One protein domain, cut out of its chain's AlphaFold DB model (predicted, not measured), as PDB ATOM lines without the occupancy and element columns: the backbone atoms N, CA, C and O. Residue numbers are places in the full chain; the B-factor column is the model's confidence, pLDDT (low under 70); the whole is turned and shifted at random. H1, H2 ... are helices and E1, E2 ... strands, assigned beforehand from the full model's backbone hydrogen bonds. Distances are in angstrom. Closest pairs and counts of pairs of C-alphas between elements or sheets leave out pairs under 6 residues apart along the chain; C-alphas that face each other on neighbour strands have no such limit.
ATOM      1  N   ILE A  95     122.919 120.596 123.208       95.44
ATOM      2  CA  ILE A  95     121.924 120.049 122.288       95.44
ATOM      3  C   ILE A  95     122.614 119.495 121.042       95.44
ATOM      4  O   ILE A  95     123.777 119.794 120.758       95.44
ATOM      5  N   GLU A  96     121.882 118.661 120.317       95.25
ATOM      6  CA  GLU A  96     122.271 118.104 119.035       95.25
ATOM      7  C   GLU A  96     121.586 118.873 117.901       95.25
ATOM      8  O   GLU A  96     120.360 118.937 117.823       95.25
ATOM      9  N   ALA A  97     122.392 119.453 117.022       94.00
ATOM     10  CA  ALA A  97     121.990 120.173 115.822       94.00
ATOM     11  C   ALA A  97     122.601 119.503 114.575       94.00
ATOM     12  O   ALA A  97     123.208 118.430 114.661       94.00
ATOM     13  N   GLY A  98     122.455 120.125 113.405       91.19
ATOM     14  CA  GLY A  98     122.976 119.585 112.151       91.19
ATOM     15  C   GLY A  98     121.921 118.892 111.288       91.19
ATOM     16  O   GLY A  98     120.721 118.914 111.576       91.19
ATOM     17  N   GLU A  99     122.391 118.198 110.251       88.69
ATOM     18  CA  GLU A  99     121.546 117.465 109.300       88.69
ATOM     19  C   GLU A  99     120.684 116.408 110.014       88.69
ATOM     20  O   GLU A  99     119.515 116.221 109.678       88.69
ATOM     21  N   ARG A 100     121.214 115.755 111.061       88.88
ATOM     22  CA  ARG A 100     120.446 114.786 111.861       88.88
ATOM     23  C   ARG A 100     119.286 115.427 112.628       88.88
ATOM     24  O   ARG A 100     118.217 114.826 112.716       88.88
ATOM     25  N   ALA A 101     119.469 116.641 113.143       92.00
ATOM     26  CA  ALA A 101     118.388 117.387 113.776       92.00
ATOM     27  C   ALA A 101     117.350 117.854 112.741       92.00
ATOM     28  O   ALA A 101     116.153 117.783 113.007       92.00
ATOM     29  N   MET A 102     117.764 118.232 111.526       89.69
ATOM     30  CA  MET A 102     116.811 118.534 110.446       89.69
ATOM     31  C   MET A 102     115.980 117.312 110.037       89.69
ATOM     32  O   MET A 102     114.770 117.438 109.861       89.69
ATOM     33  N   LEU A 103     116.595 116.124 109.938       87.94
ATOM     34  CA  LEU A 103     115.878 114.860 109.713       87.94
ATOM     35  C   LEU A 103     114.828 114.623 110.802       87.94
ATOM     36  O   LEU A 103     113.688 114.280 110.494       87.94
ATOM     37  N   PHE A 104     115.189 114.862 112.065       88.75
ATOM     38  CA  PHE A 104     114.254 114.783 113.187       88.75
ATOM     39  C   PHE A 104     113.069 115.756 113.033       88.75
ATOM     40  O   PHE A 104     111.930 115.376 113.297       88.75
ATOM     41  N   HIS A 105     113.304 116.972 112.536       86.50
ATOM     42  CA  HIS A 105     112.244 117.954 112.252       86.50
ATOM     43  C   HIS A 105     111.478 117.690 110.940       86.50
ATOM     44  O   HIS A 105     110.519 118.398 110.610       86.50
ATOM     45  N   GLY A 106     111.843 116.637 110.207       83.69
ATOM     46  CA  GLY A 106     111.120 116.146 109.039       83.69
ATOM     47  C   GLY A 106     111.723 116.523 107.690       83.69
ATOM     48  O   GLY A 106     110.978 116.577 106.713       83.69
ATOM     49  N   LEU A 107     113.037 116.765 107.614       82.06
ATOM     50  CA  LEU A 107     113.757 116.744 106.340       82.06
ATOM     51  C   LEU A 107     113.620 115.339 105.734       82.06
ATOM     52  O   LEU A 107     114.106 114.366 106.302       82.06
ATOM     53  N   ASN A 108     112.944 115.220 104.592       76.69
ATOM     54  CA  ASN A 108     112.619 113.923 103.987       76.69
ATOM     55  C   ASN A 108     113.610 113.507 102.885       76.69
ATOM     56  O   ASN A 108     113.215 112.994 101.841       76.69
ATOM     57  N   TRP A 109     114.893 113.819 103.060       75.69
ATOM     58  CA  TRP A 109     115.919 113.553 102.053       75.69
ATOM     59  C   TRP A 109     116.926 112.525 102.538       75.69
ATOM     60  O   TRP A 109     117.264 112.460 103.721       75.69
ATOM     61  N   THR A 110     117.462 111.755 101.595       71.69
ATOM     62  CA  THR A 110     118.575 110.852 101.864       71.69
ATOM     63  C   THR A 110     119.832 111.677 102.104       71.69
ATOM     64  O   THR A 110     120.448 112.181 101.166       71.69
ATOM     65  N   VAL A 111     120.214 111.835 103.370       68.25
ATOM     66  CA  VAL A 111     121.452 112.528 103.729       68.25
ATOM     67  C   VAL A 111     122.594 111.505 103.808       68.25
ATOM     68  O   VAL A 111     122.529 110.609 104.652       68.25
ATOM     69  N   PRO A 112     123.652 111.623 102.976       62.06
ATOM     70  CA  PRO A 112     124.739 110.639 102.923       62.06
ATOM     71  C   PRO A 112     125.566 110.578 104.216       62.06
ATOM     72  O   PRO A 112     126.136 109.544 104.541       62.06
ATOM     73  N   SER A 113     125.594 111.664 104.994       64.19
ATOM     74  CA  SER A 113     126.134 111.679 106.354       64.19
ATOM     75  C   SER A 113     125.073 112.183 107.322       64.19
ATOM     76  O   SER A 113     124.620 113.307 107.174       64.19
ATOM     77  N   LYS A 114     124.707 111.425 108.360       67.75
ATOM     78  CA  LYS A 114     123.850 111.937 109.449       67.75
ATOM     79  C   LYS A 114     124.683 112.794 110.401       67.75
ATOM     80  O   LYS A 114     124.838 112.440 111.571       67.75
ATOM     81  N   SER A 115     125.290 113.857 109.870       77.25
ATOM     82  CA  SER A 115     126.175 114.709 110.651       77.25
ATOM     83  C   SER A 115     125.407 115.248 111.856       77.25
ATOM     84  O   SER A 115     124.296 115.774 111.750       77.25
ATOM     85  N   SER A 116     125.992 115.000 113.020       85.69
ATOM     86  CA  SER A 116     125.460 115.358 114.320       85.69
ATOM     87  C   SER A 116     126.410 116.378 114.918       85.69
ATOM     88  O   SER A 116     127.617 116.140 115.022       85.69
ATOM     89  N   ILE A 117     125.885 117.555 115.234       91.19
ATOM     90  CA  ILE A 117     126.662 118.661 115.778       91.19
ATOM     91  C   ILE A 117     126.236 118.840 117.222       91.19
ATOM     92  O   ILE A 117     125.159 119.355 117.504       91.19
ATOM     93  N   LYS A 118     127.097 118.435 118.152       93.00
ATOM     94  CA  LYS A 118     126.905 118.770 119.557       93.00
ATOM     95  C   LYS A 118     127.327 120.219 119.787       93.00
ATOM     96  O   LYS A 118     128.490 120.559 119.573       93.00
ATOM     97  N   MET A 119     126.400 121.054 120.240       92.88
ATOM     98  CA  MET A 119     126.625 122.476 120.506       92.88
ATOM     99  C   MET A 119     126.203 122.828 121.931       92.88
ATOM    100  O   MET A 119     125.277 122.224 122.474       92.88
ATOM    101  N   LYS A 120     126.871 123.817 122.532       93.50
ATOM    102  CA  LYS A 120     126.331 124.509 123.709       93.50
ATOM    103  C   LYS A 120     125.154 125.376 123.277       93.50
ATOM    104  O   LYS A 120     125.168 125.911 122.169       93.50
ATOM    105  N   THR A 121     124.168 125.523 124.148       94.00
ATOM    106  CA  THR A 121     123.026 126.410 123.922       94.00
ATOM    107  C   THR A 121     122.650 127.151 125.202       94.00
ATOM    108  O   THR A 121     123.150 126.831 126.280       94.00
ATOM    109  N   ASP A 122     121.794 128.154 125.071       93.62
ATOM    110  CA  ASP A 122     121.211 128.914 126.170       93.62
ATOM    111  C   ASP A 122     119.906 128.263 126.672       93.62
ATOM    112  O   ASP A 122     119.464 127.215 126.190       93.62
ATOM    113  N   LEU A 123     119.282 128.867 127.687       92.44
ATOM    114  CA  LEU A 123     118.014 128.364 128.226       92.44
ATOM    115  C   LEU A 123     116.871 128.454 127.215       92.44
ATOM    116  O   LEU A 123     116.001 127.584 127.221       92.44
ATOM    117  N   GLU A 124     116.878 129.453 126.332       93.19
ATOM    118  CA  GLU A 124     115.859 129.574 125.293       93.19
ATOM    119  C   GLU A 124     115.962 128.442 124.264       93.19
ATOM    120  O   GLU A 124     114.969 127.754 124.008       93.19
ATOM    121  N   GLY A 125     117.159 128.173 123.735       93.19
ATOM    122  CA  GLY A 125     117.390 127.046 122.836       93.19
ATOM    123  C   GLY A 125     117.079 125.707 123.499       93.19
ATOM    124  O   GLY A 125     116.482 124.825 122.881       93.19
ATOM    125  N   LEU A 126     117.371 125.560 124.795       93.69
ATOM    126  CA  LEU A 126     116.987 124.371 125.558       93.69
ATOM    127  C   LEU A 126     115.466 124.229 125.736       93.69
ATOM    128  O   LEU A 126     114.926 123.117 125.707       93.69
ATOM    129  N   ALA A 127     114.754 125.338 125.933       92.00
ATOM    130  CA  ALA A 127     113.303 125.341 126.069       92.00
ATOM    131  C   ALA A 127     112.609 124.951 124.750       92.00
ATOM    132  O   ALA A 127     111.607 124.226 124.759       92.00
ATOM    133  N   ARG A 128     113.192 125.351 123.613       92.12
ATOM    134  CA  ARG A 128     112.752 124.964 122.263       92.12
ATOM    135  C   ARG A 128     113.218 123.558 121.851       92.12
ATOM    136  O   ARG A 128     112.665 122.973 120.922       92.12
ATOM    137  N   ALA A 129     114.189 122.983 122.561       93.00
ATOM    138  CA  ALA A 129     114.722 121.658 122.271       93.00
ATOM    139  C   ALA A 129     113.731 120.518 122.562       93.00
ATOM    140  O   ALA A 129     112.913 120.555 123.497       93.00
ATOM    141  N   ARG A 130     113.860 119.438 121.787       90.56
ATOM    142  CA  ARG A 130     112.999 118.252 121.844       90.56
ATOM    143  C   ARG A 130     113.820 116.995 122.100       90.56
ATOM    144  O   ARG A 130     114.907 116.824 121.566       90.56
ATOM    145  N   ILE A 131     113.283 116.090 122.915       90.12
ATOM    146  CA  ILE A 131     113.935 114.810 123.197       90.12
ATOM    147  C   ILE A 131     113.375 113.734 122.272       90.12
ATOM    148  O   ILE A 131     112.163 113.531 122.240       90.12
ATOM    149  N   ALA A 132     114.254 112.979 121.618       88.19
ATOM    150  CA  ALA A 132     113.893 111.733 120.950       88.19
ATOM    151  C   ALA A 132     115.026 110.711 121.072       88.19
ATOM    152  O   ALA A 132     116.195 111.050 120.919       88.19
ATOM    153  N   GLN A 133     114.674 109.458 121.386       85.81
ATOM    154  CA  GLN A 133     115.622 108.338 121.503       85.81
ATOM    155  C   GLN A 133     116.832 108.628 122.416       85.81
ATOM    156  O   GLN A 133     117.947 108.202 122.152       85.81
ATOM    157  N   GLY A 134     116.628 109.391 123.496       85.56
ATOM    158  CA  GLY A 134     117.709 109.751 124.426       85.56
ATOM    159  C   GLY A 134     118.496 111.010 124.051       85.56
ATOM    160  O   GLY A 134     119.106 111.598 124.937       85.56
ATOM    161  N   THR A 135     118.394 111.479 122.810       90.06
ATOM    162  CA  THR A 135     119.045 112.700 122.321       90.06
ATOM    163  C   THR A 135     118.185 113.936 122.571       90.06
ATOM    164  O   THR A 135     116.963 113.884 122.413       90.06
ATOM    165  N   VAL A 136     118.821 115.055 122.934       94.12
ATOM    166  CA  VAL A 136     118.198 116.388 122.986       94.12
ATOM    167  C   VAL A 136     118.494 117.109 121.676       94.12
ATOM    168  O   VAL A 136     119.581 117.652 121.506       94.12
ATOM    169  N   TYR A 137     117.549 117.096 120.746       94.38
ATOM    170  CA  TYR A 137     117.660 117.820 119.487       94.38
ATOM    171  C   TYR A 137     117.332 119.295 119.693       94.38
ATOM    172  O   TYR A 137     116.359 119.627 120.375       94.38
ATOM    173  N   GLY A 138     118.138 120.167 119.090       94.69
ATOM    174  CA  GLY A 138     117.865 121.596 119.015       94.69
ATOM    175  C   GLY A 138     116.551 121.909 118.311       94.69
ATOM    176  O   GLY A 138     115.910 121.030 117.726       94.69
ATOM    177  N   SER A 139     116.157 123.176 118.358       94.62
ATOM    178  CA  SER A 139     115.048 123.675 117.544       94.62
ATOM    179  C   SER A 139     115.339 123.514 116.043       94.62
ATOM    180  O   SER A 139     116.454 123.156 115.644       94.62
ATOM    181  N   LEU A 140     114.332 123.735 115.194       93.25
ATOM    182  CA  LEU A 140     114.554 123.703 113.749       93.25
ATOM    183  C   LEU A 140     115.531 124.813 113.339       93.25
ATOM    184  O   LEU A 140     116.436 124.597 112.537       93.25
ATOM    185  N   GLU A 141     115.359 125.979 113.942       95.25
ATOM    186  CA  GLU A 141     116.159 127.172 113.750       95.25
ATOM    187  C   GLU A 141     117.622 126.911 114.128       95.25
ATOM    188  O   GLU A 141     118.509 127.133 113.307       95.25
ATOM    189  N   ASP A 142     117.877 126.331 115.310       96.31
ATOM    190  CA  ASP A 142     119.228 125.919 115.722       96.31
ATOM    191  C   ASP A 142     119.822 124.898 114.742       96.31
ATOM    192  O   ASP A 142     120.995 124.981 114.379       96.31
ATOM    193  N   ALA A 143     119.021 123.928 114.284       95.00
ATOM    194  CA  ALA A 143     119.488 122.920 113.341       95.00
ATOM    195  C   ALA A 143     119.946 123.545 112.014       95.00
ATOM    196  O   ALA A 143     121.016 123.185 111.515       95.00
ATOM    197  N   ILE A 144     119.171 124.483 111.461       94.38
ATOM    198  CA  ILE A 144     119.494 125.208 110.223       94.38
ATOM    199  C   ILE A 144     120.739 126.064 110.415       94.38
ATOM    200  O   ILE A 144     121.717 125.894 109.682       94.38
ATOM    201  N   VAL A 145     120.728 126.922 111.432       96.56
ATOM    202  CA  VAL A 145     121.803 127.877 111.704       96.56
ATOM    203  C   VAL A 145     123.135 127.166 111.925       96.56
ATOM    204  O   VAL A 145     124.123 127.526 111.289       96.56
ATOM    205  N   GLU A 146     123.186 126.117 112.751       95.12
ATOM    206  CA  GLU A 146     124.439 125.384 112.975       95.12
ATOM    207  C   GLU A 146     124.939 124.663 111.729       95.12
ATOM    208  O   GLU A 146     126.148 124.575 111.498       95.12
ATOM    209  N   THR A 147     124.023 124.126 110.921       93.06
ATOM    210  CA  THR A 147     124.413 123.433 109.690       93.06
ATOM    211  C   THR A 147     125.033 124.415 108.707       93.06
ATOM    212  O   THR A 147     126.081 124.118 108.129       93.06
ATOM    213  N   LEU A 148     124.445 125.604 108.553       91.88
ATOM    214  CA  LEU A 148     125.014 126.681 107.746       91.88
ATOM    215  C   LEU A 148     126.352 127.151 108.326       91.88
ATOM    216  O   LEU A 148     127.348 127.186 107.611       91.88
ATOM    217  N   ALA A 149     126.420 127.410 109.632       94.00
ATOM    218  CA  ALA A 149     127.625 127.910 110.289       94.00
ATOM    219  C   ALA A 149     128.819 126.959 110.141       94.00
ATOM    220  O   ALA A 149     129.929 127.404 109.854       94.00
ATOM    221  N   LYS A 150     128.597 125.645 110.272       92.56
ATOM    222  CA  LYS A 150     129.655 124.646 110.069       92.56
ATOM    223  C   LYS A 150     130.039 124.431 108.613       92.56
ATOM    224  O   LYS A 150     131.147 123.970 108.352       92.56
ATOM    225  N   SER A 151     129.136 124.700 107.676       87.50
ATOM    226  CA  SER A 151     129.360 124.406 106.261       87.50
ATOM    227  C   SER A 151     129.756 125.621 105.430       87.50
ATOM    228  O   SER A 151     130.240 125.402 104.323       87.50
ATOM    229  N   LYS A 152     129.626 126.854 105.950       85.19
ATOM    230  CA  LYS A 152     129.799 128.111 105.197       85.19
ATOM    231  C   LYS A 152     131.112 128.226 104.419       85.19
ATOM    232  O   LYS A 152     131.109 128.729 103.306       85.19
ATOM    233  N   ASN A 153     132.200 127.674 104.957       83.62
ATOM    234  CA  ASN A 153     133.532 127.697 104.336       83.62
ATOM    235  C   ASN A 153     133.916 126.357 103.687       83.62
ATOM    236  O   ASN A 153     135.093 126.042 103.539       83.62
ATOM    237  N   SER A 154     132.937 125.512 103.371       85.00
ATOM    238  CA  SER A 154     133.171 124.165 102.853       85.00
ATOM    239  C   SER A 154     132.409 123.932 101.557       85.00
ATOM    240  O   SER A 154     131.359 124.524 101.317       85.00
ATOM    241  N   GLN A 155     132.849 122.936 100.791       77.38
ATOM    242  CA  GLN A 155     132.113 122.441  99.622       77.38
ATOM    243  C   GLN A 155     130.701 121.919  99.971       77.38
ATOM    244  O   GLN A 155     129.865 121.720  99.093       77.38
ATOM    245  N   ARG A 156     130.394 121.721 101.263       76.81
ATOM    246  CA  ARG A 156     129.075 121.291 101.746       76.81
ATOM    247  C   ARG A 156     128.077 122.443 101.922       76.81
ATOM    248  O   ARG A 156     126.914 122.155 102.201       76.81
ATOM    249  N   VAL A 157     128.480 123.707 101.737       77.81
ATOM    250  CA  VAL A 157     127.595 124.877 101.921       77.81
ATOM    251  C   VAL A 157     126.337 124.796 101.058       77.81
ATOM    252  O   VAL A 157     125.240 125.037 101.548       77.81
ATOM    253  N   PHE A 158     126.454 124.342  99.806       72.81
ATOM    254  CA  PHE A 158     125.300 124.222  98.910       72.81
ATOM    255  C   PHE A 158     124.269 123.232  99.425       72.81
ATOM    256  O   PHE A 158     123.071 123.496  99.372       72.81
ATOM    257  N   ARG A 159     124.730 122.114  99.982       81.75
ATOM    258  CA  ARG A 159     123.845 121.116 100.569       81.75
ATOM    259  C   ARG A 159     123.138 121.663 101.806       81.75
ATOM    260  O   ARG A 159     121.938 121.461 101.953       81.75
ATOM    261  N   ALA A 160     123.861 122.383 102.660       83.81
ATOM    262  CA  ALA A 160     123.291 123.011 103.846       83.81
ATOM    263  C   ALA A 160     122.244 124.077 103.496       83.81
ATOM    264  O   ALA A 160     121.162 124.066 104.075       83.81
ATOM    265  N   LEU A 161     122.536 124.937 102.513       79.88
ATOM    266  CA  LEU A 161     121.588 125.916 101.973       79.88
ATOM    267  C   LEU A 161     120.339 125.225 101.435       79.88
ATOM    268  O   LEU A 161     119.225 125.593 101.784       79.88
ATOM    269  N   THR A 162     120.529 124.167 100.653       78.56
ATOM    270  CA  THR A 162     119.429 123.405 100.066       78.56
ATOM    271  C   THR A 162     118.522 122.786 101.136       78.56
ATOM    272  O   THR A 162     117.298 122.896 101.060       78.56
ATOM    273  N   PHE A 163     119.101 122.146 102.157       84.69
ATOM    274  CA  PHE A 163     118.313 121.571 103.250       84.69
ATOM    275  C   PHE A 163     117.628 122.664 104.073       84.69
ATOM    276  O   PHE A 163     116.457 122.518 104.415       84.69
ATOM    277  N   GLY A 164     118.328 123.770 104.342       84.56
ATOM    278  CA  GLY A 164     117.775 124.946 105.006       84.56
ATOM    279  C   GLY A 164     116.554 125.495 104.267       84.56
ATOM    280  O   GLY A 164     115.494 125.617 104.873       84.56
ATOM    281  N   ALA A 165     116.668 125.718 102.955       79.88
ATOM    282  CA  ALA A 165     115.577 126.186 102.101       79.88
ATOM    283  C   ALA A 165     114.358 125.261 102.177       79.88
ATOM    284  O   ALA A 165     113.241 125.705 102.436       79.88
ATOM    285  N   ALA A 166     114.578 123.951 102.013       77.56
ATOM    286  CA  ALA A 166     113.508 122.960 102.066       77.56
ATOM    287  C   ALA A 166     112.784 122.966 103.421       77.56
ATOM    288  O   ALA A 166     111.559 122.841 103.474       77.56
ATOM    289  N   MET A 167     113.523 123.128 104.520       83.88
ATOM    290  CA  MET A 167     112.936 123.185 105.854       83.88
ATOM    291  C   MET A 167     112.168 124.487 106.096       83.88
ATOM    292  O   MET A 167     111.022 124.421 106.539       83.88
ATOM    293  N   LEU A 168     112.748 125.646 105.765       83.31
ATOM    294  CA  LEU A 168     112.097 126.953 105.926       83.31
ATOM    295  C   LEU A 168     110.837 127.075 105.058       83.31
ATOM    296  O   LEU A 168     109.830 127.603 105.512       83.31
ATOM    297  N   ALA A 169     110.842 126.506 103.852       75.88
ATOM    298  CA  ALA A 169     109.686 126.535 102.960       75.88
ATOM    299  C   ALA A 169     108.533 125.610 103.397       75.88
ATOM    300  O   ALA A 169     107.409 125.750 102.915       75.88
ATOM    301  N   THR A 170     108.782 124.617 104.263       74.19
ATOM    302  CA  THR A 170     107.792 123.559 104.565       74.19
ATOM    303  C   THR A 170     107.402 123.442 106.031       74.19
ATOM    304  O   THR A 170     106.428 122.749 106.347       74.19
ATOM    305  N   LYS A 171     108.129 124.089 106.942       78.50
ATOM    306  CA  LYS A 171     107.901 124.001 108.386       78.50
ATOM    307  C   LYS A 171     107.593 125.369 108.967       78.50
ATOM    308  O   LYS A 171     108.046 126.390 108.473       78.50
ATOM    309  N   LYS A 172     106.838 125.370 110.065       80.88
ATOM    310  CA  LYS A 172     106.691 126.565 110.895       80.88
ATOM    311  C   LYS A 172     107.994 126.795 111.653       80.88
ATOM    312  O   LYS A 172     108.527 125.848 112.231       80.88
ATOM    313  N   PHE A 173     108.447 128.038 111.670       84.88
ATOM    314  CA  PHE A 173     109.608 128.491 112.422       84.88
ATOM    315  C   PHE A 173     109.337 129.885 112.994       84.88
ATOM    316  O   PHE A 173     108.425 130.592 112.558       84.88
ATOM    317  N   ASP A 174     110.114 130.257 113.996       89.00
ATOM    318  CA  ASP A 174     110.127 131.577 114.609       89.00
ATOM    319  C   ASP A 174     111.200 132.432 113.930       89.00
ATOM    320  O   ASP A 174     112.397 132.213 114.122       89.00
ATOM    321  N   TYR A 175     110.768 133.395 113.113       87.50
ATOM    322  CA  TYR A 175     111.668 134.270 112.359       87.50
ATOM    323  C   TYR A 175     112.598 135.082 113.272       87.50
ATOM    324  O   TYR A 175     113.800 135.149 113.022       87.50
ATOM    325  N   GLY A 176     112.064 135.658 114.355       90.88
ATOM    326  CA  GLY A 176     112.852 136.481 115.274       90.88
ATOM    327  C   GLY A 176     113.945 135.666 115.962       90.88
ATOM    328  O   GLY A 176     115.100 136.090 116.022       90.88
ATOM    329  N   TYR A 177     113.602 134.458 116.415       92.88
ATOM    330  CA  TYR A 177     114.576 133.534 116.987       92.88
ATOM    331  C   TYR A 177     115.605 133.072 115.946       92.88
ATOM    332  O   TYR A 177     116.806 133.121 116.215       92.88
ATOM    333  N   LEU A 178     115.165 132.685 114.744       94.19
ATOM    334  CA  LEU A 178     116.039 132.247 113.652       94.19
ATOM    335  C   LEU A 178     117.098 133.300 113.307       94.19
ATOM    336  O   LEU A 178     118.286 132.978 113.293       94.19
ATOM    337  N   MET A 179     116.682 134.547 113.072       95.88
ATOM    338  CA  MET A 179     117.594 135.629 112.692       95.88
ATOM    339  C   MET A 179     118.570 135.970 113.816       95.88
ATOM    340  O   MET A 179     119.766 136.129 113.568       95.88
ATOM    341  N   ARG A 180     118.107 135.979 115.074       97.00
ATOM    342  CA  ARG A 180     118.991 136.182 116.229       97.00
ATOM    343  C   ARG A 180     120.086 135.114 116.294       97.00
ATOM    344  O   ARG A 180     121.263 135.448 116.411       97.00
ATOM    345  N   ARG A 181     119.719 133.835 116.152       96.44
ATOM    346  CA  ARG A 181     120.677 132.715 116.144       96.44
ATOM    347  C   ARG A 181     121.614 132.774 114.939       96.44
ATOM    348  O   ARG A 181     122.808 132.515 115.083       96.44
ATOM    349  N   ALA A 182     121.106 133.151 113.768       95.62
ATOM    350  CA  ALA A 182     121.910 133.319 112.562       95.62
ATOM    351  C   ALA A 182     122.992 134.392 112.747       95.62
ATOM    352  O   ALA A 182     124.157 134.152 112.417       95.62
ATOM    353  N   LYS A 183     122.634 135.527 113.355       97.12
ATOM    354  CA  LYS A 183     123.566 136.600 113.714       97.12
ATOM    355  C   LYS A 183     124.616 136.144 114.725       97.12
ATOM    356  O   LYS A 183     125.806 136.317 114.479       97.12
ATOM    357  N   GLU A 184     124.206 135.473 115.805       96.19
ATOM    358  CA  GLU A 184     125.118 134.897 116.815       96.19
ATOM    359  C   GLU A 184     126.159 133.934 116.206       96.19
ATOM    360  O   GLU A 184     127.257 133.770 116.743       96.19
ATOM    361  N   ARG A 185     125.834 133.292 115.077       94.94
ATOM    362  CA  ARG A 185     126.718 132.356 114.362       94.94
ATOM    363  C   ARG A 185     127.379 132.931 113.105       94.94
ATOM    364  O   ARG A 185     128.140 132.219 112.437       94.94
ATOM    365  N   GLY A 186     127.130 134.201 112.787       94.62
ATOM    366  CA  GLY A 186     127.670 134.868 111.603       94.62
ATOM    367  C   GLY A 186     127.260 134.180 110.298       94.62
ATOM    368  O   GLY A 186     128.124 133.873 109.471       94.62
ATOM    369  N   VAL A 187     125.970 133.851 110.177       94.75
ATOM    370  CA  VAL A 187     125.318 133.304 108.970       94.75
ATOM    371  C   VAL A 187     124.007 134.029 108.640       94.75
ATOM    372  O   VAL A 187     123.163 133.481 107.939       94.75
ATOM    373  N   GLU A 188     123.832 135.246 109.157       94.75
ATOM    374  CA  GLU A 188     122.646 136.086 108.941       94.75
ATOM    375  C   GLU A 188     122.355 136.284 107.450       94.75
ATOM    376  O   GLU A 188     121.267 135.930 107.005       94.75
ATOM    377  N   ASP A 189     123.356 136.689 106.663       88.50
ATOM    378  CA  ASP A 189     123.213 136.898 105.215       88.50
ATOM    379  C   ASP A 189     122.793 135.626 104.465       88.50
ATOM    380  O   ASP A 189     122.013 135.677 103.519       88.50
ATOM    381  N   LEU A 190     123.283 134.457 104.901       87.38
ATOM    382  CA  LEU A 190     122.897 133.178 104.298       87.38
ATOM    383  C   LEU A 190     121.434 132.852 104.595       87.38
ATOM    384  O   LEU A 190     120.731 132.357 103.721       87.38
ATOM    385  N   VAL A 191     120.975 133.105 105.822       88.88
ATOM    386  CA  VAL A 191     119.578 132.868 106.205       88.88
ATOM    387  C   VAL A 191     118.653 133.866 105.515       88.88
ATOM    388  O   VAL A 191     117.630 133.448 104.981       88.88
ATOM    389  N   GLN A 192     119.028 135.145 105.466       85.19
ATOM    390  CA  GLN A 192     118.264 136.169 104.763       85.19
ATOM    391  C   GLN A 192     118.160 135.840 103.272       85.19
ATOM    392  O   GLN A 192     117.055 135.761 102.750       85.19
ATOM    393  N   GLY A 193     119.278 135.506 102.619       80.62
ATOM    394  CA  GLY A 193     119.280 135.106 101.211       80.62
ATOM    395  C   GLY A 193     118.416 133.871 100.932       80.62
ATOM    396  O   GLY A 193     117.746 133.815  99.907       80.62
ATOM    397  N   LEU A 194     118.362 132.897 101.852       82.88
ATOM    398  CA  LEU A 194     117.437 131.763 101.733       82.88
ATOM    399  C   LEU A 194     115.967 132.196 101.802       82.88
ATOM    400  O   LEU A 194     115.144 131.665 101.062       82.88
ATOM    401  N   LEU A 195     115.627 133.116 102.705       81.81
ATOM    402  CA  LEU A 195     114.262 133.617 102.848       81.81
ATOM    403  C   LEU A 195     113.854 134.487 101.659       81.81
ATOM    404  O   LEU A 195     112.733 134.346 101.179       81.81
ATOM    405  N   ASP A 196     114.759 135.321 101.153       78.12
ATOM    406  CA  ASP A 196     114.540 136.147  99.967       78.12
ATOM    407  C   ASP A 196     114.321 135.274  98.729       78.12
ATOM    408  O   ASP A 196     113.369 135.500  97.987       78.12
ATOM    409  N   GLU A 197     115.125 134.221  98.550       72.56
ATOM    410  CA  GLU A 197     114.953 133.244  97.470       72.56
ATOM    411  C   GLU A 197     113.592 132.535  97.567       72.56
ATOM    412  O   GLU A 197     112.867 132.419  96.579       72.56
ATOM    413  N   ILE A 198     113.197 132.095  98.769       73.38
ATOM    414  CA  ILE A 198     111.875 131.490  98.994       73.38
ATOM    415  C   ILE A 198     110.763 132.493  98.662       73.38
ATOM    416  O   ILE A 198     109.813 132.141  97.964       73.38
ATOM    417  N   ASN A 199     110.873 133.736  99.133       71.25
ATOM    418  CA  ASN A 199     109.881 134.781  98.894       71.25
ATOM    419  C   ASN A 199     109.777 135.142  97.411       71.25
ATOM    420  O   ASN A 199     108.668 135.284  96.907       71.25
ATOM    421  N   TYR A 200     110.900 135.240  96.702       71.00
ATOM    422  CA  TYR A 200     110.935 135.467  95.260       71.00
ATOM    423  C   TYR A 200     110.208 134.347  94.505       71.00
ATOM    424  O   TYR A 200     109.327 134.614  93.687       71.00
ATOM    425  N   LEU A 201     110.506 133.086  94.834       64.25
ATOM    426  CA  LEU A 201     109.869 131.925  94.208       64.25
ATOM    427  C   LEU A 201     108.363 131.835  94.497       64.25
ATOM    428  O   LEU A 201     107.610 131.357  93.650       64.25
ATOM    429  N   LEU A 202     107.918 132.277  95.677       64.56
ATOM    430  CA  LEU A 202     106.503 132.278  96.063       64.56
ATOM    431  C   LEU A 202     105.734 133.510  95.559       64.56
ATOM    432  O   LEU A 202     104.532 133.414  95.324       64.56
ATOM    433  N   GLY A 203     106.403 134.656  95.432       54.66
ATOM    434  CA  GLY A 203     105.811 135.953  95.100       54.66
ATOM    435  C   GLY A 203     105.851 136.315  93.617       54.66
ATOM    436  O   GLY A 203     105.226 137.298  93.223       54.66
ATOM    437  N   SER A 204     106.558 135.548  92.785       50.72
ATOM    438  CA  SER A 204     106.627 135.810  91.348       50.72
ATOM    439  C   SER A 204     105.261 135.576  90.672       50.72
ATOM    440  O   SER A 204     104.733 134.457  90.723       50.72
TER     441      SER A 204
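What this domain is: This is residues 95 to 204 of the 255 residues of an uncharacterized protein of archaeon RBG_16_50_20 (UniProt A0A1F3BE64). Two very short strand pairs, E1 with E2 and E3 with E4, sit side by side at E1 and E4 on one side of a middle helix, H3, while H4 and H5 pack on H3 and H6 packs on H4 and H5. H1 packs on H3 and H4, H2 lies at the strand end, and the far end of H6 reaches away from the strands along the longest axis. The printed part has 110 residues with six named helices and four named strands, in the order E1 H1 E2 H2 E3 E4 H3 H4 H5 H6; both sheets are antiparallel and the class is mostly helix. It is compact, with a radius of gyration of the C-alphas of 13.0 A, and spans 43 by 30 by 26 A.

Where its parts are: E1 is residues 95 to 97, beginning at C-alpha 95 at (121.924, 120.049, 122.288), and E2 is residues 117 to 120. E3 is residues 130 to 132 and E4 residues 135 to 137. H3, residues 140 to 151, is 16.6 A long and begins at C-alpha 140 at (114.554, 123.703, 113.749). H4, residues 157 to 170, is 20.0 A long, H5, residues 175 to 184, 14.2 A, and H6, residues 188 to 203, 21.8 A, ending at C-alpha 203 at (105.811, 135.953, 95.100). H1 is residues 99 to 104 and H2 residues 123 to 128.

How they stand to each other: E1 and E2 are antiparallel, with N 97 and O 117 at 2.8 A. E3 and E4 form an antiparallel hairpin, with N 137 and O 130 at 2.8 A. The closest C-alphas of E1 and E4, Glu 96 and Tyr 137, are 4.6 A apart; those of E1 and H3, Ala 97 and Ala 143, are 4.5 A apart. H3 and H1 touch at Ala 143 and Ala 101, 5.7 A between C-alphas, at a shallow tilt of 15 degrees, opposite ways. H3 and H4 form a helical hairpin at 13 degrees, closest at the C-alphas of Ser 151 and Val 157, 4.7 A. H3 touches H5 with residues 141 to 145 alone, the C-alphas of Glu 141 and Leu 178 being 5.1 A apart. H6 touches H4 at a steep tilt of 51 degrees, closest at the C-alphas of Leu 194 and Ala 165, 5.9 A. H5 and H6 form a helical hairpin at a shallow tilt of 32 degrees, only just short of steep; H6 touches H5 with residues 188 to 192 alone, closest at the C-alphas of Glu 188 and Ala 182, 4.6 A. H4 and H5 are apart. H2 is close to H3 but not clearly touching, with the C-alphas of Gly 125 and Asp 142 7.4 A apart. In the six helices every O i to N i+4 pair is within hydrogen-bond range.

The domain as a whole: The C-alphas farthest apart, those of Gly 134 and Ser 204, are 43.5 A apart. The printed part has no cut. The link from H1 to E2, residues 105 to 116, is long; the other links are tight. The mean pLDDT of the printed part is 85.7, and residues 111 to 114 and 201 to 204 are under 70.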